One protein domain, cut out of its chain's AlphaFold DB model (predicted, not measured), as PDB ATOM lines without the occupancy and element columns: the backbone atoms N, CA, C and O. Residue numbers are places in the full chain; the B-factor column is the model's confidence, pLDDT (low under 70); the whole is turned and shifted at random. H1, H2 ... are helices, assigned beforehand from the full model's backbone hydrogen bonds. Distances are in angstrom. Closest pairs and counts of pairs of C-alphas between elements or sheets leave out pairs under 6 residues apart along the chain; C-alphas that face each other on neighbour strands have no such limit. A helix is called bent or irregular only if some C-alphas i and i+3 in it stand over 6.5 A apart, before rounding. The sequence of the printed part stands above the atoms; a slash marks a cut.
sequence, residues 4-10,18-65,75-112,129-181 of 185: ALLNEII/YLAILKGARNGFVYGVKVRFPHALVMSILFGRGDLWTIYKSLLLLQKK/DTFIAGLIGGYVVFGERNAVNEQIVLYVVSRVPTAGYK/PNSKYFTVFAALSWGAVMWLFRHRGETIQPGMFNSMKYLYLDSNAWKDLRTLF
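What this domain is: This is residues 4 to 10, 18 to 65, 75 to 112 and 129 to 181 of the 185 residues of the protein "Peroxisomal protein" of Coprinellus micaceus (UniProt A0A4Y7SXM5). This is an open, loose frame of helices with few contacts: the long helix H2, with H3 angled after it, makes much of the length, and residues 32 to 65 stick out as a long arm. H7 runs back beside the first part of H2, the short helices H1 and H8 sit at that end, H6 meets the region of H7 at a wide angle, and H4 and H5 make a V of their own. The printed part has 146 residues with eight named helices, H1 to H8 in order, and no named strand: the class is all helix. It is only just loose, close to extended, with a radius of gyration of the C-alphas of 21.7 A; the outline is a rod of 76 by 36 by 34 A.

How they stand to each other: H1, residues 4 to 10, is close to but not clearly touching H2, residues 18 to 48; their closest C-alphas, Ile 10 and Leu 19, are 7.8 A apart. H2 has a kink of 28 degrees near residue 36. H3, residues 51 to 65, touches no helix and stands to H2 at a steep tilt of 54 degrees. H4, residues 75 to 88, and H5, residues 93 to 108, are close but not clearly touching, opposite ways at a shallow tilt of 31 degrees; their closest C-alphas, Phe 88 and Asn 95, are 5.5 A apart. H5 is only just irregular: C-alphas 104 and 107 are 6.52 A apart. H6, residues 131 to 151, is close to but not clearly touching H7, residues 158 to 172; their closest C-alphas, Phe 149 and Phe 161, are 7.5 A apart. H2, with residues 20 to 28 alone, touches H7, opposite ways at a shallow tilt of 32 degrees, only just short of steep; their closest C-alphas, Gly 24 and Ser 171, are 4.9 A apart. H8, residues 177 to 181, only just touches H2 and H1, with 3 pairs of C-alphas within 8 A each; the closest are Lys 23 and Leu 180, 6.3 A, and Asn 7 and Leu 177, 7.1 A. Every O i to N i+4 pair is within hydrogen-bond range in H1, H3, H4, H6 and H8; the counts are 25 of 27 in H2, 10 of 12 in H5 and 8 of 11 in H7.

Where its parts are: H1 begins at C-alpha 4, (-21.895, 8.902, 30.608). H2 is 41.6 A long and ends at C-alpha 48, (18.752, 29.661, 6.604). H3 is 21.3 A, H5 23.3 A, H6 30.1 A and H7 20.7 A long. H8 ends at C-alpha 181, (-8.952, 13.290, 21.406).

The domain as a whole: The C-alphas of Ala 4 and Lys 65, the two farthest apart, are 76.5 A apart. Residues 11 to 17, 66 to 74 and 113 to 128 are not printed, with C-alpha gaps of 10.3, 17.7 and 7.9 A. Of the links printed whole, none is long. The mean pLDDT of the printed part is 73.7; 47 residues are under 70, among them residues 4 to 10, 46 to 65 and 175 to 181.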
ATOM      1  N   ALA A   4     -21.145  10.080  31.036       64.88
ATOM      2  CA  ALA A   4     -21.895   8.902  30.608       64.88
ATOM      3  C   ALA A   4     -22.595   9.112  29.255       64.88
ATOM      4  O   ALA A   4     -22.476   8.270  28.374       64.88
ATOM      5  N   LEU A   5     -23.234  10.269  29.056       63.69
ATOM      6  CA  LEU A   5     -23.962  10.599  27.825       63.69
ATOM      7  C   LEU A   5     -22.996  10.801  26.644       63.69
ATOM      8  O   LEU A   5     -23.277  10.413  25.516       63.69
ATOM      9  N   LEU A   6     -21.805  11.344  26.914       63.66
ATOM     10  CA  LEU A   6     -20.727  11.431  25.927       63.66
ATOM     11  C   LEU A   6     -20.192  10.052  25.517       63.66
ATOM     12  O   LEU A   6     -20.010   9.811  24.328       63.66
ATOM     13  N   ASN A   7     -19.963   9.146  26.470       65.94
ATOM     14  CA  ASN A   7     -19.514   7.784  26.161       65.94
ATOM     15  C   ASN A   7     -20.577   6.986  25.390       65.94
ATOM     16  O   ASN A   7     -20.230   6.215  24.500       65.94
ATOM     17  N   GLU A   8     -21.858   7.215  25.673       66.00
ATOM     18  CA  GLU A   8     -22.978   6.594  24.960       66.00
ATOM     19  C   GLU A   8     -23.073   7.077  23.500       66.00
ATOM     20  O   GLU A   8     -23.245   6.271  22.586       66.00
ATOM     21  N   ILE A   9     -22.847   8.374  23.250       66.19
ATOM     22  CA  ILE A   9     -22.748   8.941  21.892       66.19
ATOM     23  C   ILE A   9     -21.534   8.377  21.134       66.19
ATOM     24  O   ILE A   9     -21.618   8.123  19.935       66.19
ATOM     25  N   ILE A  10     -20.409   8.159  21.819       65.06
ATOM     26  CA  ILE A  10     -19.154   7.662  21.222       65.06
ATOM     27  C   ILE A  10     -19.208   6.164  20.906       65.06
ATOM     28  O   ILE A  10     -18.538   5.713  19.974       65.06
ATOM     29  N   TYR A  18     -18.333   9.519  11.288       79.81
ATOM     30  CA  TYR A  18     -18.037  10.930  11.554       79.81
ATOM     31  C   TYR A  18     -16.898  11.097  12.570       79.81
ATOM     32  O   TYR A  18     -16.012  11.937  12.389       79.81
ATOM     33  N   LEU A  19     -16.893  10.278  13.623       79.75
ATOM     34  CA  LEU A  19     -15.853  10.287  14.652       79.75
ATOM     35  C   LEU A  19     -14.514   9.761  14.114       79.75
ATOM     36  O   LEU A  19     -13.469  10.313  14.463       79.75
ATOM     37  N   ALA A  20     -14.535   8.778  13.212       79.25
ATOM     38  CA  ALA A  20     -13.343   8.271  12.535       79.25
ATOM     39  C   ALA A  20     -12.692   9.342  11.645       79.25
ATOM     40  O   ALA A  20     -11.473   9.529  11.698       79.25
ATOM     41  N   ILE A  21     -13.489  10.107  10.887       82.25
ATOM     42  CA  ILE A  21     -12.991  11.241  10.087       82.25
ATOM     43  C   ILE A  21     -12.354  12.301  10.994       82.25
ATOM     44  O   ILE A  21     -11.240  12.763  10.727       82.25
ATOM     45  N   LEU A  22     -13.026  12.661  12.091       81.44
ATOM     46  CA  LEU A  22     -12.526  13.656  13.041       81.44
ATOM     47  C   LEU A  22     -11.209  13.206  13.696       81.44
ATOM     48  O   LEU A  22     -10.256  13.986  13.799       81.44
ATOM     49  N   LYS A  23     -11.121  11.930  14.083       78.94
ATOM     50  CA  LYS A  23      -9.908  11.337  14.653       78.94
ATOM     51  C   LYS A  23      -8.773  11.271  13.629       78.94
ATOM     52  O   LYS A  23      -7.632  11.605  13.958       78.94
ATOM     53  N   GLY A  24      -9.077  10.909  12.382       79.56
ATOM     54  CA  GLY A  24      -8.126  10.916  11.270       79.56
ATOM     55  C   GLY A  24      -7.539  12.308  11.014       79.56
ATOM     56  O   GLY A  24      -6.316  12.456  10.926       79.56
ATOM     57  N   ALA A  25      -8.377  13.349  11.002       81.00
ATOM     58  CA  ALA A  25      -7.935  14.739  10.859       81.00
ATOM     59  C   ALA A  25      -6.990  15.165  11.999       81.00
ATOM     60  O   ALA A  25      -5.926  15.744  11.757       81.00
ATOM     61  N   ARG A  26      -7.328  14.810  13.243       82.44
ATOM     62  CA  ARG A  26      -6.486  15.062  14.420       82.44
ATOM     63  C   ARG A  26      -5.147  14.329  14.338       82.44
ATOM     64  O   ARG A  26      -4.111  14.927  14.627       82.44
ATOM     65  N   ASN A  27      -5.140  13.055  13.947       79.81
ATOM     66  CA  ASN A  27      -3.903  12.287  13.782       79.81
ATOM     67  C   ASN A  27      -3.028  12.903  12.678       79.81
ATOM     68  O   ASN A  27      -1.821  13.046  12.872       79.81
ATOM     69  N   GLY A  28      -3.633  13.379  11.585       78.31
ATOM     70  CA  GLY A  28      -2.955  14.160  10.544       78.31
ATOM     71  C   GLY A  28      -2.253  15.401  11.087       78.31
ATOM     72  O   GLY A  28      -1.070  15.619  10.807       78.31
ATOM     73  N   PHE A  29      -2.947  16.178  11.919       82.81
ATOM     74  CA  PHE A  29      -2.383  17.365  12.558       82.81
ATOM     75  C   PHE A  29      -1.234  17.023  13.520       82.81
ATOM     76  O   PHE A  29      -0.144  17.584  13.403       82.81
ATOM     77  N   VAL A  30      -1.436  16.061  14.429       80.38
ATOM     78  CA  VAL A  30      -0.411  15.637  15.403       80.38
ATOM     79  C   VAL A  30       0.833  15.102  14.702       80.38
ATOM     80  O   VAL A  30       1.950  15.448  15.085       80.38
ATOM     81  N   TYR A  31       0.656  14.294  13.659       75.75
ATOM     82  CA  TYR A  31       1.763  13.787  12.854       75.75
ATOM     83  C   TYR A  31       2.528  14.924  12.164       75.75
ATOM     84  O   TYR A  31       3.761  14.971  12.218       75.75
ATOM     85  N   GLY A  32       1.809  15.887  11.577       74.94
ATOM     86  CA  GLY A  32       2.399  17.079  10.970       74.94
ATOM     87  C   GLY A  32       3.247  17.888  11.956       74.94
ATOM     88  O   GLY A  32       4.400  18.203  11.658       74.94
ATOM     89  N   VAL A  33       2.724  18.161  13.152       83.50
ATOM     90  CA  VAL A  33       3.439  18.928  14.186       83.50
ATOM     91  C   VAL A  33       4.607  18.141  14.788       83.50
ATOM     92  O   VAL A  33       5.641  18.726  15.090       83.50
ATOM     93  N   LYS A  34       4.501  16.820  14.952       75.94
ATOM     94  CA  LYS A  34       5.584  16.023  15.555       75.94
ATOM     95  C   LYS A  34       6.736  15.730  14.604       75.94
ATOM     96  O   LYS A  34       7.872  15.649  15.051       75.94
ATOM     97  N   VAL A  35       6.453  15.530  13.319       75.06
ATOM     98  CA  VAL A  35       7.463  15.061  12.359       75.06
ATOM     99  C   VAL A  35       7.845  16.160  11.377       75.06
ATOM    100  O   VAL A  35       9.028  16.448  11.197       75.06
ATOM    101  N   ARG A  36       6.863  16.818  10.752       74.44
ATOM    102  CA  ARG A  36       7.143  17.792   9.686       74.44
ATOM    103  C   ARG A  36       7.615  19.136  10.227       74.44
ATOM    104  O   ARG A  36       8.474  19.743   9.600       74.44
ATOM    105  N   PHE A  37       7.104  19.586  11.373       83.19
ATOM    106  CA  PHE A  37       7.529  20.860  11.961       83.19
ATOM    107  C   PHE A  37       8.999  20.843  12.418       83.19
ATOM    108  O   PHE A  37       9.737  21.717  11.968       83.19
ATOM    109  N   PRO A  38       9.495  19.852  13.193       80.94
ATOM    110  CA  PRO A  38      10.917  19.784  13.527       80.94
ATOM    111  C   PRO A  38      11.799  19.645  12.290       80.94
ATOM    112  O   PRO A  38      12.846  20.277  12.218       80.94
ATOM    113  N   HIS A  39      11.365  18.878  11.286       76.25
ATOM    114  CA  HIS A  39      12.092  18.764  10.025       76.25
ATOM    115  C   HIS A  39      12.197  20.113   9.298       76.25
ATOM    116  O   HIS A  39      13.297  20.532   8.948       76.25
ATOM    117  N   ALA A  40      11.082  20.826   9.113       76.94
ATOM    118  CA  ALA A  40      11.071  22.148   8.491       76.94
ATOM    119  C   ALA A  40      11.894  23.166   9.293       76.94
ATOM    120  O   ALA A  40      12.601  23.981   8.705       76.94
ATOM    121  N   LEU A  41      11.855  23.085  10.626       81.31
ATOM    122  CA  LEU A  41      12.644  23.926  11.520       81.31
ATOM    123  C   LEU A  41      14.146  23.649  11.372       81.31
ATOM    124  O   LEU A  41      14.916  24.586  11.187       81.31
ATOM    125  N   VAL A  42      14.563  22.379  11.386       77.81
ATOM    126  CA  VAL A  42      15.963  21.986  11.158       77.81
ATOM    127  C   VAL A  42      16.423  22.440   9.778       77.81
ATOM    128  O   VAL A  42      17.482  23.048   9.675       77.81
ATOM    129  N   MET A  43      15.619  22.229   8.733       73.25
ATOM    130  CA  MET A  43      15.946  22.695   7.384       73.25
ATOM    131  C   MET A  43      16.055  24.224   7.321       73.25
ATOM    132  O   MET A  43      17.000  24.747   6.738       73.25
ATOM    133  N   SER A  44      15.149  24.953   7.975       73.31
ATOM    134  CA  SER A  44      15.188  26.416   8.027       73.31
ATOM    135  C   SER A  44      16.384  26.950   8.817       73.31
ATOM    136  O   SER A  44      16.900  28.006   8.471       73.31
ATOM    137  N   ILE A  45      16.836  26.267   9.869       76.56
ATOM    138  CA  ILE A  45      17.998  26.693  10.663       76.56
ATOM    139  C   ILE A  45      19.299  26.339   9.938       76.56
ATOM    140  O   ILE A  45      20.190  27.180   9.827       76.56
ATOM    141  N   LEU A  46      19.393  25.111   9.423       69.75
ATOM    142  CA  LEU A  46      20.579  24.580   8.755       69.75
ATOM    143  C   LEU A  46      20.852  25.296   7.427       69.75
ATOM    144  O   LEU A  46      21.995  25.638   7.144       69.75
ATOM    145  N   PHE A  47      19.810  25.556   6.631       64.88
ATOM    146  CA  PHE A  47      19.932  26.214   5.324       64.88
ATOM    147  C   PHE A  47      19.576  27.706   5.339       64.88
ATOM    148  O   PHE A  47      19.842  28.397   4.359       64.88
ATOM    149  N   GLY A  48      19.003  28.225   6.429       61.84
ATOM    150  CA  GLY A  48      18.752  29.661   6.604       61.84
ATOM    151  C   GLY A  48      19.952  30.436   7.152       61.84
ATOM    152  O   GLY A  48      20.023  31.649   6.965       61.84
ATOM    153  N   ARG A  49      20.925  29.765   7.785       59.50
ATOM    154  CA  ARG A  49      22.212  30.370   8.165       59.50
ATOM    155  C   ARG A  49      23.212  30.141   7.029       59.50
ATOM    156  O   ARG A  49      23.536  29.006   6.701       59.50
ATOM    157  N   GLY A  50      23.685  31.220   6.406       57.31
ATOM    158  CA  GLY A  50      24.504  31.222   5.181       57.31
ATOM    159  C   GLY A  50      25.882  30.535   5.246       57.31
ATOM    160  O   GLY A  50      26.656  30.638   4.291       57.31
ATOM    161  N   ASP A  51      26.203  29.814   6.320       59.94
ATOM    162  CA  ASP A  51      27.503  29.169   6.523       59.94
ATOM    163  C   ASP A  51      27.726  28.013   5.532       59.94
ATOM    164  O   ASP A  51      28.785  27.926   4.903       59.94
ATOM    165  N   LEU A  52      26.704  27.188   5.266       60.00
ATOM    166  CA  LEU A  52      26.795  26.107   4.270       60.00
ATOM    167  C   LEU A  52      26.919  26.629   2.835       60.00
ATOM    168  O   LEU A  52      27.590  26.018   2.008       60.00
ATOM    169  N   TRP A  53      26.315  27.780   2.536       63.38
ATOM    170  CA  TRP A  53      26.411  28.405   1.215       63.38
ATOM    171  C   TRP A  53      27.825  28.921   0.937       63.38
ATOM    172  O   TRP A  53      28.323  28.835  -0.188       63.38
ATOM    173  N   THR A  54      28.490  29.408   1.983       65.56
ATOM    174  CA  THR A  54      29.870  29.893   1.926       65.56
ATOM    175  C   THR A  54      30.855  28.735   1.761       65.56
ATOM    176  O   THR A  54      31.732  28.815   0.901       65.56
ATOM    177  N   ILE A  55      30.658  27.628   2.490       65.25
ATOM    178  CA  ILE A  55      31.442  26.384   2.347       65.25
ATOM    179  C   ILE A  55      31.233  25.747   0.962       65.25
ATOM    180  O   ILE A  55      32.185  25.330   0.307       65.25
ATOM    181  N   TYR A  56      29.994  25.722   0.467       63.66
ATOM    182  CA  TYR A  56      29.667  25.227  -0.872       63.66
ATOM    183  C   TYR A  56      30.340  26.054  -1.978       63.66
ATOM    184  O   TYR A  56      30.950  25.502  -2.896       63.66
ATOM    185  N   LYS A  57      30.281  27.390  -1.886       65.06
ATOM    186  CA  LYS A  57      30.923  28.276  -2.866       65.06
ATOM    187  C   LYS A  57      32.446  28.229  -2.810       65.06
ATOM    188  O   LYS A  57      33.074  28.301  -3.866       65.06
ATOM    189  N   SER A  58      33.043  28.102  -1.626       65.25
ATOM    190  CA  SER A  58      34.497  27.985  -1.497       65.25
ATOM    191  C   SER A  58      35.004  26.659  -2.071       65.25
ATOM    192  O   SER A  58      35.952  26.677  -2.853       65.25
ATOM    193  N   LEU A  59      34.317  25.540  -1.814       65.56
ATOM    194  CA  LEU A  59      34.616  24.239  -2.425       65.56
ATOM    195  C   LEU A  59      34.460  24.247  -3.951       65.56
ATOM    196  O   LEU A  59      35.324  23.714  -4.643       65.56
ATOM    197  N   LEU A  60      33.418  24.886  -4.493       64.12
ATOM    198  CA  LEU A  60      33.233  25.019  -5.946       64.12
ATOM    199  C   LEU A  60      34.336  25.847  -6.609       64.12
ATOM    200  O   LEU A  60      34.824  25.481  -7.677       64.12
ATOM    201  N   LEU A  61      34.745  26.959  -5.993       67.06
ATOM    202  CA  LEU A  61      35.851  27.774  -6.501       67.06
ATOM    203  C   LEU A  61      37.181  27.014  -6.442       67.06
ATOM    204  O   LEU A  61      38.004  27.144  -7.350       67.06
ATOM    205  N   LEU A  62      37.367  26.183  -5.417       68.44
ATOM    206  CA  LEU A  62      38.559  25.362  -5.231       68.44
ATOM    207  C   LEU A  62      38.594  24.185  -6.223       68.44
ATOM    208  O   LEU A  62      39.609  23.989  -6.889       68.44
ATOM    209  N   GLN A  63      37.467  23.499  -6.445       56.34
ATOM    210  CA  GLN A  63      37.321  22.482  -7.496       56.34
ATOM    211  C   GLN A  63      37.514  23.073  -8.894       56.34
ATOM    212  O   GLN A  63      38.269  22.519  -9.686       56.34
ATOM    213  N   LYS A  64      36.929  24.241  -9.191       59.47
ATOM    214  CA  LYS A  64      37.097  24.917 -10.490       59.47
ATOM    215  C   LYS A  64      38.557  25.297 -10.767       59.47
ATOM    216  O   LYS A  64      38.977  25.321 -11.921       59.47
ATOM    217  N   LYS A  65      39.342  25.548  -9.713       63.25
ATOM    218  CA  LYS A  65      40.785  25.814  -9.796       63.25
ATOM    219  C   LYS A  65      41.620  24.531  -9.933       63.25
ATOM    220  O   LYS A  65      42.692  24.576 -10.531       63.25
ATOM    221  N   ASP A  75      32.746  11.175 -17.765       69.31
ATOM    222  CA  ASP A  75      33.506  11.095 -16.511       69.31
ATOM    223  C   ASP A  75      32.621  11.511 -15.327       69.31
ATOM    224  O   ASP A  75      32.652  10.879 -14.273       69.31
ATOM    225  N   THR A  76      31.748  12.504 -15.522       74.69
ATOM    226  CA  THR A  76      30.751  12.926 -14.525       74.69
ATOM    227  C   THR A  76      29.703  11.841 -14.273       74.69
ATOM    228  O   THR A  76      29.289  11.634 -13.132       74.69
ATOM    229  N   PHE A  77      29.293  11.118 -15.318       76.94
ATOM    230  CA  PHE A  77      28.355  10.001 -15.193       76.94
ATOM    231  C   PHE A  77      28.978   8.824 -14.432       76.94
ATOM    232  O   PHE A  77      28.379   8.320 -13.485       76.94
ATOM    233  N   ILE A  78      30.198   8.420 -14.796       76.25
ATOM    234  CA  ILE A  78      30.910   7.302 -14.160       76.25
ATOM    235  C   ILE A  78      31.269   7.642 -12.709       76.25
ATOM    236  O   ILE A  78      31.053   6.820 -11.817       76.25
ATOM    237  N   ALA A  79      31.744   8.861 -12.440       76.31
ATOM    238  CA  ALA A  79      32.010   9.325 -11.080       76.31
ATOM    239  C   ALA A  79      30.728   9.368 -10.232       76.31
ATOM    240  O   ALA A  79      30.744   8.946  -9.076       76.31
ATOM    241  N   GLY A  80      29.608   9.815 -10.812       82.50
ATOM    242  CA  GLY A  80      28.298   9.777 -10.162       82.50
ATOM    243  C   GLY A  80      27.820   8.354  -9.865       82.50
ATOM    244  O   GLY A  80      27.266   8.109  -8.796       82.50
ATOM    245  N   LEU A  81      28.082   7.403 -10.765       80.94
ATOM    246  CA  LEU A  81      27.715   5.994 -10.605       80.94
ATOM    247  C   LEU A  81      28.519   5.327  -9.481       80.94
ATOM    248  O   LEU A  81      27.936   4.689  -8.604       80.94
ATOM    249  N   ILE A  82      29.839   5.529  -9.455       81.19
ATOM    250  CA  ILE A  82      30.721   4.989  -8.408       81.19
ATOM    251  C   ILE A  82      30.417   5.646  -7.056       81.19
ATOM    252  O   ILE A  82      30.234   4.950  -6.058       81.19
ATOM    253  N   GLY A  83      30.311   6.978  -7.017       79.75
ATOM    254  CA  GLY A  83      29.983   7.713  -5.795       79.75
ATOM    255  C   GLY A  83      28.605   7.339  -5.251       79.75
ATOM    256  O   GLY A  83      28.451   7.138  -4.049       79.75
ATOM    257  N   GLY A  84      27.620   7.164  -6.134       81.62
ATOM    258  CA  GLY A  84      26.284   6.717  -5.758       81.62
ATOM    259  C   GLY A  84      26.278   5.311  -5.161       81.62
ATOM    260  O   GLY A  84      25.643   5.092  -4.133       81.62
ATOM    261  N   TYR A  85      27.031   4.381  -5.753       81.62
ATOM    262  CA  TYR A  85      27.165   3.017  -5.241       81.62
ATOM    263  C   TYR A  85      27.840   2.971  -3.863       81.62
ATOM    264  O   TYR A  85      27.375   2.263  -2.975       81.62
ATOM    265  N   VAL A  86      28.903   3.753  -3.654       83.50
ATOM    266  CA  VAL A  86      29.645   3.760  -2.383       83.50
ATOM    267  C   VAL A  86      28.859   4.449  -1.264       83.50
ATOM    268  O   VAL A  86      28.831   3.949  -0.145       83.50
ATOM    269  N   VAL A  87      28.215   5.585  -1.546       77.94
ATOM    270  CA  VAL A  87      27.533   6.394  -0.519       77.94
ATOM    271  C   VAL A  87      26.119   5.883  -0.228       77.94
ATOM    272  O   VAL A  87      25.692   5.861   0.925       77.94
ATOM    273  N   PHE A  88      25.388   5.458  -1.262       79.31
ATOM    274  CA  PHE A  88      23.982   5.050  -1.149       79.31
ATOM    275  C   PHE A  88      23.762   3.540  -1.307       79.31
ATOM    276  O   PHE A  88      22.615   3.099  -1.343       79.31
ATOM    277  N   GLY A  89      24.830   2.739  -1.393       76.75
ATOM    278  CA  GLY A  89      24.737   1.280  -1.531       76.75
ATOM    279  C   GLY A  89      24.174   0.576  -0.295       76.75
ATOM    280  O   GLY A  89      23.545  -0.474  -0.411       76.75
ATOM    281  N   GLU A  90      24.339   1.167   0.890       85.44
ATOM    282  CA  GLU A  90      23.756   0.627   2.116       85.44
ATOM    283  C   GLU A  90      22.251   0.893   2.188       85.44
ATOM    284  O   GLU A  90      21.788   2.035   2.095       85.44
ATOM    285  N   ARG A  91      21.467  -0.163   2.429       79.00
ATOM    286  CA  ARG A  91      20.027  -0.034   2.662       79.00
ATOM    287  C   ARG A  91      19.765   0.419   4.097       79.00
ATOM    288  O   ARG A  91      19.723  -0.388   5.017       79.00
ATOM    289  N   ASN A  92      19.525   1.713   4.264       82.88
ATOM    290  CA  ASN A  92      18.982   2.301   5.486       82.88
ATOM    291  C   ASN A  92      17.851   3.290   5.142       82.88
ATOM    292  O   ASN A  92      17.678   3.672   3.983       82.88
ATOM    293  N   ALA A  93      17.069   3.706   6.144       74.25
ATOM    294  CA  ALA A  93      15.885   4.546   5.934       74.25
ATOM    295  C   ALA A  93      16.196   5.913   5.285       74.25
ATOM    296  O   ALA A  93      15.333   6.476   4.613       74.25
ATOM    297  N   VAL A  94      17.411   6.443   5.466       76.62
ATOM    298  CA  VAL A  94      17.844   7.723   4.884       76.62
ATOM    299  C   VAL A  94      18.230   7.537   3.417       76.62
ATOM    300  O   VAL A  94      17.723   8.252   2.553       76.62
ATOM    301  N   ASN A  95      19.061   6.539   3.117       81.38
ATOM    302  CA  ASN A  95      19.483   6.219   1.754       81.38
ATOM    303  C   ASN A  95      18.284   5.850   0.879       81.38
ATOM    304  O   ASN A  95      18.178   6.327  -0.247       81.38
ATOM    305  N   GLU A  96      17.333   5.085   1.412       80.94
ATOM    306  CA  GLU A  96      16.109   4.734   0.693       80.94
ATOM    307  C   GLU A  96      15.268   5.979   0.352       80.94
ATOM    308  O   GLU A  96      14.770   6.092  -0.767       80.94
ATOM    309  N   GLN A  97      15.164   6.957   1.263       73.31
ATOM    310  CA  GLN A  97      14.486   8.227   0.978       73.31
ATOM    311  C   GLN A  97      15.196   9.037  -0.109       73.31
ATOM    312  O   GLN A  97      14.534   9.562  -1.007       73.31
ATOM    313  N   ILE A  98      16.526   9.130  -0.055       79.44
ATOM    314  CA  ILE A  98      17.313   9.867  -1.052       79.44
ATOM    315  C   ILE A  98      17.194   9.198  -2.426       79.44
ATOM    316  O   ILE A  98      16.924   9.877  -3.415       79.44
ATOM    317  N   VAL A  99      17.332   7.872  -2.500       83.44
ATOM    318  CA  VAL A  99      17.248   7.125  -3.763       83.44
ATOM    319  C   VAL A  99      15.852   7.232  -4.373       83.44
ATOM    320  O   VAL A  99      15.735   7.568  -5.551       83.44
ATOM    321  N   LEU A 100      14.786   7.034  -3.590       81.56
ATOM    322  CA  LEU A 100      13.409   7.180  -4.083       81.56
ATOM    323  C   LEU A 100      13.108   8.617  -4.530       81.56
ATOM    324  O   LEU A 100      12.448   8.827  -5.551       81.56
ATOM    325  N   TYR A 101      13.645   9.614  -3.821       80.94
ATOM    326  CA  TYR A 101      13.568  11.009  -4.243       80.94
ATOM    327  C   TYR A 101      14.253  11.224  -5.600       80.94
ATOM    328  O   TYR A 101      13.630  11.777  -6.510       80.94
ATOM    329  N   VAL A 102      15.490  10.749  -5.778       78.94
ATOM    330  CA  VAL A 102      16.241  10.893  -7.038       78.94
ATOM    331  C   VAL A 102      15.533  10.171  -8.188       78.94
ATOM    332  O   VAL A 102      15.325  10.779  -9.238       78.94
ATOM    333  N   VAL A 103      15.069   8.933  -7.983       81.38
ATOM    334  CA  VAL A 103      14.315   8.154  -8.985       81.38
ATOM    335  C   VAL A 103      13.044   8.881  -9.425       81.38
ATOM    336  O   VAL A 103      12.719   8.868 -10.609       81.38
ATOM    337  N   SER A 104      12.348   9.566  -8.512       72.44
ATOM    338  CA  SER A 104      11.170  10.367  -8.875       72.44
ATOM    339  C   SER A 104      11.520  11.636  -9.666       72.44
ATOM    340  O   SER A 104      10.746  12.075 -10.517       72.44
ATOM    341  N   ARG A 105      12.689  12.238  -9.411       67.25
ATOM    342  CA  ARG A 105      13.075  13.551  -9.953       67.25
ATOM    343  C   ARG A 105      13.793  13.470 -11.294       67.25
ATOM    344  O   ARG A 105      13.588  14.349 -12.131       67.25
ATOM    345  N   VAL A 106      14.593  12.434 -11.532       74.25
ATOM    346  CA  VAL A 106      15.363  12.282 -12.781       74.25
ATOM    347  C   VAL A 106      14.456  12.242 -14.022       74.25
ATOM    348  O   VAL A 106      14.707  13.014 -14.947       74.25
ATOM    349  N   PRO A 107      13.345  11.476 -14.052       69.25
ATOM    350  CA  PRO A 107      12.408  11.513 -15.174       69.25
ATOM    351  C   PRO A 107      11.716  12.872 -15.316       69.25
ATOM    352  O   PRO A 107      11.431  13.298 -16.434       69.25
ATOM    353  N   THR A 108      11.489  13.593 -14.206       63.22
ATOM    354  CA  THR A 108      10.856  14.920 -14.273       63.22
ATOM    355  C   THR A 108      11.711  15.980 -14.955       63.22
ATOM    356  O   THR A 108      11.156  16.926 -15.505       63.22
ATOM    357  N   ALA A 109      13.033  15.791 -14.994       61.22
ATOM    358  CA  ALA A 109      13.943  16.636 -15.763       61.22
ATOM    359  C   ALA A 109      13.818  16.424 -17.286       61.22
ATOM    360  O   ALA A 109      14.232  17.284 -18.058       61.22
ATOM    361  N   GLY A 110      13.244  15.293 -17.719       58.69
ATOM    362  CA  GLY A 110      12.996  14.982 -19.129       58.69
ATOM    363  C   GLY A 110      11.672  15.530 -19.675       58.69
ATOM    364  O   GLY A 110      11.500  15.599 -20.893       58.69
ATOM    365  N   TYR A 111      10.733  15.944 -18.814       59.62
ATOM    366  CA  TYR A 111       9.513  16.605 -19.278       59.62
ATOM    367  C   TYR A 111       9.856  18.019 -19.745       59.62
ATOM    368  O   TYR A 111      10.388  18.817 -18.977       59.62
ATOM    369  N   LYS A 112       9.524  18.337 -21.004       53.00
ATOM    370  CA  LYS A 112       9.661  19.691 -21.552       53.00
ATOM    371  C   LYS A 112       8.935  20.678 -20.636       53.00
ATOM    372  O   LYS A 112       7.708  20.658 -20.525       53.00
ATOM    373  N   PRO A 129       7.148  21.935 -13.521       62.53
ATOM    374  CA  PRO A 129       6.560  20.929 -14.400       62.53
ATOM    375  C   PRO A 129       5.155  21.342 -14.850       62.53
ATOM    376  O   PRO A 129       4.396  21.934 -14.082       62.53
ATOM    377  N   ASN A 130       4.778  21.001 -16.083       66.25
ATOM    378  CA  ASN A 130       3.450  21.319 -16.602       66.25
ATOM    379  C   ASN A 130       2.350  20.685 -15.719       66.25
ATOM    380  O   ASN A 130       2.291  19.467 -15.522       66.25
ATOM    381  N   SER A 131       1.476  21.555 -15.200       70.25
ATOM    382  CA  SER A 131       0.458  21.269 -14.178       70.25
ATOM    383  C   SER A 131      -0.472  20.097 -14.525       70.25
ATOM    384  O   SER A 131      -0.878  19.338 -13.639       70.25
ATOM    385  N   LYS A 132      -0.764  19.872 -15.816       73.62
ATOM    386  CA  LYS A 132      -1.662  18.784 -16.244       73.62
ATOM    387  C   LYS A 132      -1.035  17.404 -16.043       73.62
ATOM    388  O   LYS A 132      -1.683  16.518 -15.491       73.62
ATOM    389  N   TYR A 133       0.231  17.233 -16.426       72.62
ATOM    390  CA  TYR A 133       0.942  15.965 -16.225       72.62
ATOM    391  C   TYR A 133       1.159  15.682 -14.741       72.62
ATOM    392  O   TYR A 133       0.994  14.548 -14.304       72.62
ATOM    393  N   PHE A 134       1.453  16.726 -13.960       74.69
ATOM    394  CA  PHE A 134       1.571  16.615 -12.511       74.69
ATOM    395  C   PHE A 134       0.265  16.138 -11.865       74.69
ATOM    396  O   PHE A 134       0.286  15.212 -11.062       74.69
ATOM    397  N   THR A 135      -0.872  16.721 -12.251       78.44
ATOM    398  CA  THR A 135      -2.185  16.359 -11.694       78.44
ATOM    399  C   THR A 135      -2.556  14.906 -11.991       78.44
ATOM    400  O   THR A 135      -2.972  14.181 -11.089       78.44
ATOM    401  N   VAL A 136      -2.368  14.453 -13.236       80.62
ATOM    402  CA  VAL A 136      -2.661  13.061 -13.621       80.62
ATOM    403  C   VAL A 136      -1.725  12.087 -12.904       80.62
ATOM    404  O   VAL A 136      -2.186  11.090 -12.351       80.62
ATOM    405  N   PHE A 137      -0.425  12.392 -12.857       80.00
ATOM    406  CA  PHE A 137       0.550  11.577 -12.138       80.00
ATOM    407  C   PHE A 137       0.207  11.480 -10.647       80.00
ATOM    408  O   PHE A 137       0.161  10.381 -10.104       80.00
ATOM    409  N   ALA A 138      -0.124  12.603 -10.004       79.69
ATOM    410  CA  ALA A 138      -0.515  12.638  -8.600       79.69
ATOM    411  C   ALA A 138      -1.762  11.784  -8.323       79.69
ATOM    412  O   ALA A 138      -1.763  11.005  -7.369       79.69
ATOM    413  N   ALA A 139      -2.796  11.880  -9.164       83.44
ATOM    414  CA  ALA A 139      -4.020  11.094  -9.010       83.44
ATOM    415  C   ALA A 139      -3.756   9.585  -9.144       83.44
ATOM    416  O   ALA A 139      -4.219   8.799  -8.314       83.44
ATOM    417  N   LEU A 140      -2.971   9.180 -10.148       87.19
ATOM    418  CA  LEU A 140      -2.612   7.777 -10.367       87.19
ATOM    419  C   LEU A 140      -1.721   7.232  -9.245       87.19
ATOM    420  O   LEU A 140      -1.991   6.148  -8.730       87.19
ATOM    421  N   SER A 141      -0.698   7.983  -8.828       82.94
ATOM    422  CA  SER A 141       0.166   7.598  -7.708       82.94
ATOM    423  C   SER A 141      -0.628   7.463  -6.411       82.94
ATOM    424  O   SER A 141      -0.451   6.481  -5.694       82.94
ATOM    425  N   TRP A 142      -1.537   8.398  -6.121       81.00
ATOM    426  CA  TRP A 142      -2.366   8.333  -4.919       81.00
ATOM    427  C   TRP A 142      -3.329   7.144  -4.944       81.00
ATOM    428  O   TRP A 142      -3.397   6.388  -3.975       81.00
ATOM    429  N   GLY A 143      -4.022   6.923  -6.065       84.88
ATOM    430  CA  GLY A 143      -4.901   5.764  -6.238       84.88
ATOM    431  C   GLY A 143      -4.155   4.437  -6.076       84.88
ATOM    432  O   GLY A 143      -4.625   3.549  -5.362       84.88
ATOM    433  N   ALA A 144      -2.957   4.331  -6.657       83.94
ATOM    434  CA  ALA A 144      -2.102   3.157  -6.518       83.94
ATOM    435  C   ALA A 144      -1.672   2.923  -5.062       83.94
ATOM    436  O   ALA A 144      -1.766   1.795  -4.582       83.94
ATOM    437  N   VAL A 145      -1.266   3.971  -4.335       82.00
ATOM    438  CA  VAL A 145      -0.895   3.876  -2.911       82.00
ATOM    439  C   VAL A 145      -2.071   3.401  -2.059       82.00
ATOM    440  O   VAL A 145      -1.905   2.497  -1.240       82.00
ATOM    441  N   MET A 146      -3.267   3.955  -2.273       82.31
ATOM    442  CA  MET A 146      -4.464   3.556  -1.525       82.31
ATOM    443  C   MET A 146      -4.856   2.101  -1.806       82.31
ATOM    444  O   MET A 146      -5.200   1.362  -0.879       82.31
ATOM    445  N   TRP A 147      -4.767   1.664  -3.065       84.12
ATOM    446  CA  TRP A 147      -5.040   0.278  -3.439       84.12
ATOM    447  C   TRP A 147      -4.001  -0.686  -2.854       84.12
ATOM    448  O   TRP A 147      -4.377  -1.699  -2.254       84.12
ATOM    449  N   LEU A 148      -2.711  -0.352  -2.968       82.44
ATOM    450  CA  LEU A 148      -1.606  -1.172  -2.474       82.44
ATOM    451  C   LEU A 148      -1.642  -1.289  -0.948       82.44
ATOM    452  O   LEU A 148      -1.428  -2.370  -0.421       82.44
ATOM    453  N   PHE A 149      -1.993  -0.223  -0.231       81.38
ATOM    454  CA  PHE A 149      -2.099  -0.267   1.229       81.38
ATOM    455  C   PHE A 149      -3.183  -1.222   1.713       81.38
ATOM    456  O   PHE A 149      -2.992  -1.908   2.716       81.38
ATOM    457  N   ARG A 150      -4.303  -1.304   0.988       79.25
ATOM    458  CA  ARG A 150      -5.403  -2.201   1.348       79.25
ATOM    459  C   ARG A 150      -5.155  -3.658   0.950       79.25
ATOM    460  O   ARG A 150      -5.621  -4.543   1.659       79.25
ATOM    461  N   HIS A 151      -4.456  -3.910  -0.159       82.06
ATOM    462  CA  HIS A 151      -4.313  -5.265  -0.716       82.06
ATOM    463  C   HIS A 151      -2.924  -5.892  -0.522       82.06
ATOM    464  O   HIS A 151      -2.825  -7.114  -0.566       82.06
ATOM    465  N   ARG A 152      -1.864  -5.089  -0.360       79.94
ATOM    466  CA  ARG A 152      -0.449  -5.509  -0.274       79.94
ATOM    467  C   ARG A 152       0.385  -4.572   0.615       79.94
ATOM    468  O   ARG A 152       1.447  -4.082   0.211       79.94
ATOM    469  N   GLY A 153      -0.120  -4.252   1.808       69.62
ATOM    470  CA  GLY A 153       0.510  -3.295   2.725       69.62
ATOM    471  C   GLY A 153       1.955  -3.650   3.108       69.62
ATOM    472  O   GLY A 153       2.755  -2.757   3.371       69.62
ATOM    473  N   GLU A 154       2.322  -4.929   3.055       71.62
ATOM    474  CA  GLU A 154       3.667  -5.461   3.297       71.62
ATOM    475  C   GLU A 154       4.717  -5.016   2.267       71.62
ATOM    476  O   GLU A 154       5.913  -5.047   2.552       71.62
ATOM    477  N   THR A 155       4.285  -4.580   1.081       73.88
ATOM    478  CA  THR A 155       5.178  -4.106   0.008       73.88
ATOM    479  C   THR A 155       5.453  -2.602   0.071       73.88
ATOM    480  O   THR A 155       6.271  -2.082  -0.689       73.88
ATOM    481  N   ILE A 156       4.777  -1.886   0.973       75.25
ATOM    482  CA  ILE A 156       4.915  -0.440   1.127       75.25
ATOM    483  C   ILE A 156       6.167  -0.103   1.933       75.25
ATOM    484  O   ILE A 156       6.480  -0.742   2.935       75.25
ATOM    485  N   GLN A 157       6.851   0.970   1.529       73.12
ATOM    486  CA  GLN A 157       7.994   1.490   2.266       73.12
ATOM    487  C   GLN A 157       7.634   1.717   3.750       73.12
ATOM    488  O   GLN A 157       6.618   2.368   4.030       73.12
ATOM    489  N   PRO A 158       8.471   1.277   4.711       72.19
ATOM    490  CA  PRO A 158       8.136   1.303   6.138       72.19
ATOM    491  C   PRO A 158       7.648   2.666   6.656       72.19
ATOM    492  O   PRO A 158       6.721   2.736   7.463       72.19
ATOM    493  N   GLY A 159       8.219   3.770   6.156       70.81
ATOM    494  CA  GLY A 159       7.805   5.127   6.528       70.81
ATOM    495  C   GLY A 159       6.384   5.493   6.073       70.81
ATOM    496  O   GLY A 159       5.617   6.084   6.841       70.81
ATOM    497  N   MET A 160       6.003   5.106   4.852       72.81
ATOM    498  CA  MET A 160       4.649   5.325   4.328       72.81
ATOM    499  C   MET A 160       3.645   4.398   5.012       72.81
ATOM    500  O   MET A 160       2.565   4.848   5.388       72.81
ATOM    501  N   PHE A 161       4.029   3.147   5.263       77.50
ATOM    502  CA  PHE A 161       3.183   2.174   5.947       77.50
ATOM    503  C   PHE A 161       2.812   2.632   7.363       77.50
ATOM    504  O   PHE A 161       1.632   2.681   7.707       77.50
ATOM    505  N   ASN A 162       3.801   3.055   8.158       77.62
ATOM    506  CA  ASN A 162       3.569   3.561   9.515       77.62
ATOM    507  C   ASN A 162       2.694   4.822   9.520       77.62
ATOM    508  O   ASN A 162       1.816   4.964  10.371       77.62
ATOM    509  N   SER A 163       2.887   5.707   8.536       74.56
ATOM    510  CA  SER A 163       2.055   6.904   8.378       74.56
ATOM    511  C   SER A 163       0.606   6.536   8.047       74.56
ATOM    512  O   SER A 163      -0.319   7.044   8.674       74.56
ATOM    513  N   MET A 164       0.388   5.630   7.089       75.88
ATOM    514  CA  MET A 164      -0.958   5.214   6.690       75.88
ATOM    515  C   MET A 164      -1.666   4.429   7.797       75.88
ATOM    516  O   MET A 164      -2.845   4.667   8.039       75.88
ATOM    517  N   LYS A 165      -0.959   3.563   8.529       78.69
ATOM    518  CA  LYS A 165      -1.509   2.868   9.701       78.69
ATOM    519  C   LYS A 165      -1.992   3.862  10.762       78.69
ATOM    520  O   LYS A 165      -3.145   3.787  11.180       78.69
ATOM    521  N   TYR A 166      -1.159   4.839  11.114       75.88
ATOM    522  CA  TYR A 166      -1.497   5.858  12.111       75.88
ATOM    523  C   TYR A 166      -2.675   6.759  11.695       75.88
ATOM    524  O   TYR A 166      -3.484   7.179  12.527       75.88
ATOM    525  N   LEU A 167      -2.775   7.077  10.402       77.25
ATOM    526  CA  LEU A 167      -3.817   7.963   9.880       77.25
ATOM    527  C   LEU A 167      -5.144   7.252   9.604       77.25
ATOM    528  O   LEU A 167      -6.178   7.864   9.847       77.25
ATOM    529  N   TYR A 168      -5.120   6.012   9.102       72.88
ATOM    530  CA  TYR A 168      -6.313   5.310   8.604       72.88
ATOM    531  C   TYR A 168      -6.766   4.125   9.458       72.88
ATOM    532  O   TYR A 168      -7.959   3.841   9.510       72.88
ATOM    533  N   LEU A 169      -5.845   3.381  10.074       74.94
ATOM    534  CA  LEU A 169      -6.211   2.206  10.875       74.94
ATOM    535  C   LEU A 169      -6.447   2.612  12.328       74.94
ATOM    536  O   LEU A 169      -7.494   2.298  12.894       74.94
ATOM    537  N   ASP A 170      -5.544   3.409  12.900       72.44
ATOM    538  CA  ASP A 170      -5.700   3.912  14.267       72.44
ATOM    539  C   ASP A 170      -6.837   4.945  14.385       72.44
ATOM    540  O   ASP A 170      -7.311   5.222  15.491       72.44
ATOM    541  N   SER A 171      -7.298   5.529  13.270       70.12
ATOM    542  CA  SER A 171      -8.462   6.422  13.271       70.12
ATOM    543  C   SER A 171      -9.774   5.692  13.554       70.12
ATOM    544  O   SER A 171     -10.696   6.345  14.020       70.12
ATOM    545  N   ASN A 172      -9.850   4.372  13.333       69.31
ATOM    546  CA  ASN A 172     -11.087   3.584  13.457       69.31
ATOM    547  C   ASN A 172     -11.265   2.917  14.833       69.31
ATOM    548  O   ASN A 172     -12.312   2.342  15.111       69.31
ATOM    549  N   ALA A 173     -10.253   2.968  15.704       68.69
ATOM    550  CA  ALA A 173     -10.288   2.319  17.012       68.69
ATOM    551  C   ALA A 173     -10.216   3.351  18.143       68.69
ATOM    552  O   ALA A 173      -9.224   4.065  18.279       68.69
ATOM    553  N   TRP A 174     -11.238   3.436  18.988       70.75
ATOM    554  CA  TRP A 174     -11.211   4.220  20.227       70.75
ATOM    555  C   TRP A 174     -12.031   3.519  21.307       70.75
ATOM    556  O   TRP A 174     -12.969   2.785  21.007       70.75
ATOM    557  N   LYS A 175     -11.646   3.728  22.568       62.97
ATOM    558  CA  LYS A 175     -12.314   3.136  23.739       62.97
ATOM    559  C   LYS A 175     -12.984   4.185  24.630       62.97
ATOM    560  O   LYS A 175     -13.977   3.881  25.266       62.97
ATOM    561  N   ASP A 176     -12.485   5.425  24.614       64.88
ATOM    562  CA  ASP A 176     -12.891   6.520  25.502       64.88
ATOM    563  C   ASP A 176     -12.665   7.890  24.833       64.88
ATOM    564  O   ASP A 176     -11.835   8.023  23.931       64.88
ATOM    565  N   LEU A 177     -13.286   8.958  25.352       60.12
ATOM    566  CA  LEU A 177     -13.013  10.356  24.954       60.12
ATOM    567  C   LEU A 177     -11.519  10.709  24.929       60.12
ATOM    568  O   LEU A 177     -11.037  11.434  24.056       60.12
ATOM    569  N   ARG A 178     -10.763  10.181  25.895       60.25
ATOM    570  CA  ARG A 178      -9.320  10.406  25.997       60.25
ATOM    571  C   ARG A 178      -8.563   9.733  24.852       60.25
ATOM    572  O   ARG A 178      -7.571  10.289  24.386       60.25
ATOM    573  N   THR A 179      -9.032   8.581  24.377       64.44
ATOM    574  CA  THR A 179      -8.410   7.874  23.249       64.44
ATOM    575  C   THR A 179      -8.870   8.389  21.888       64.44
ATOM    576  O   THR A 179      -8.155   8.256  20.896       64.44
ATOM    577  N   LEU A 180     -10.013   9.074  21.858       66.62
ATOM    578  CA  LEU A 180     -10.512   9.815  20.705       66.62
ATOM    579  C   LEU A 180      -9.751  11.139  20.484       66.62
ATOM    580  O   LEU A 180      -9.320  11.415  19.367       66.62
ATOM    581  N   PHE A 181      -9.528  11.938  21.538       64.62
ATOM    582  CA  PHE A 181      -8.952  13.290  21.406       64.62
ATOM    583  C   PHE A 181      -7.480  13.419  21.835       64.62
ATOM    584  O   PHE A 181      -6.738  14.231  21.268       64.62
TER     585      PHE A 181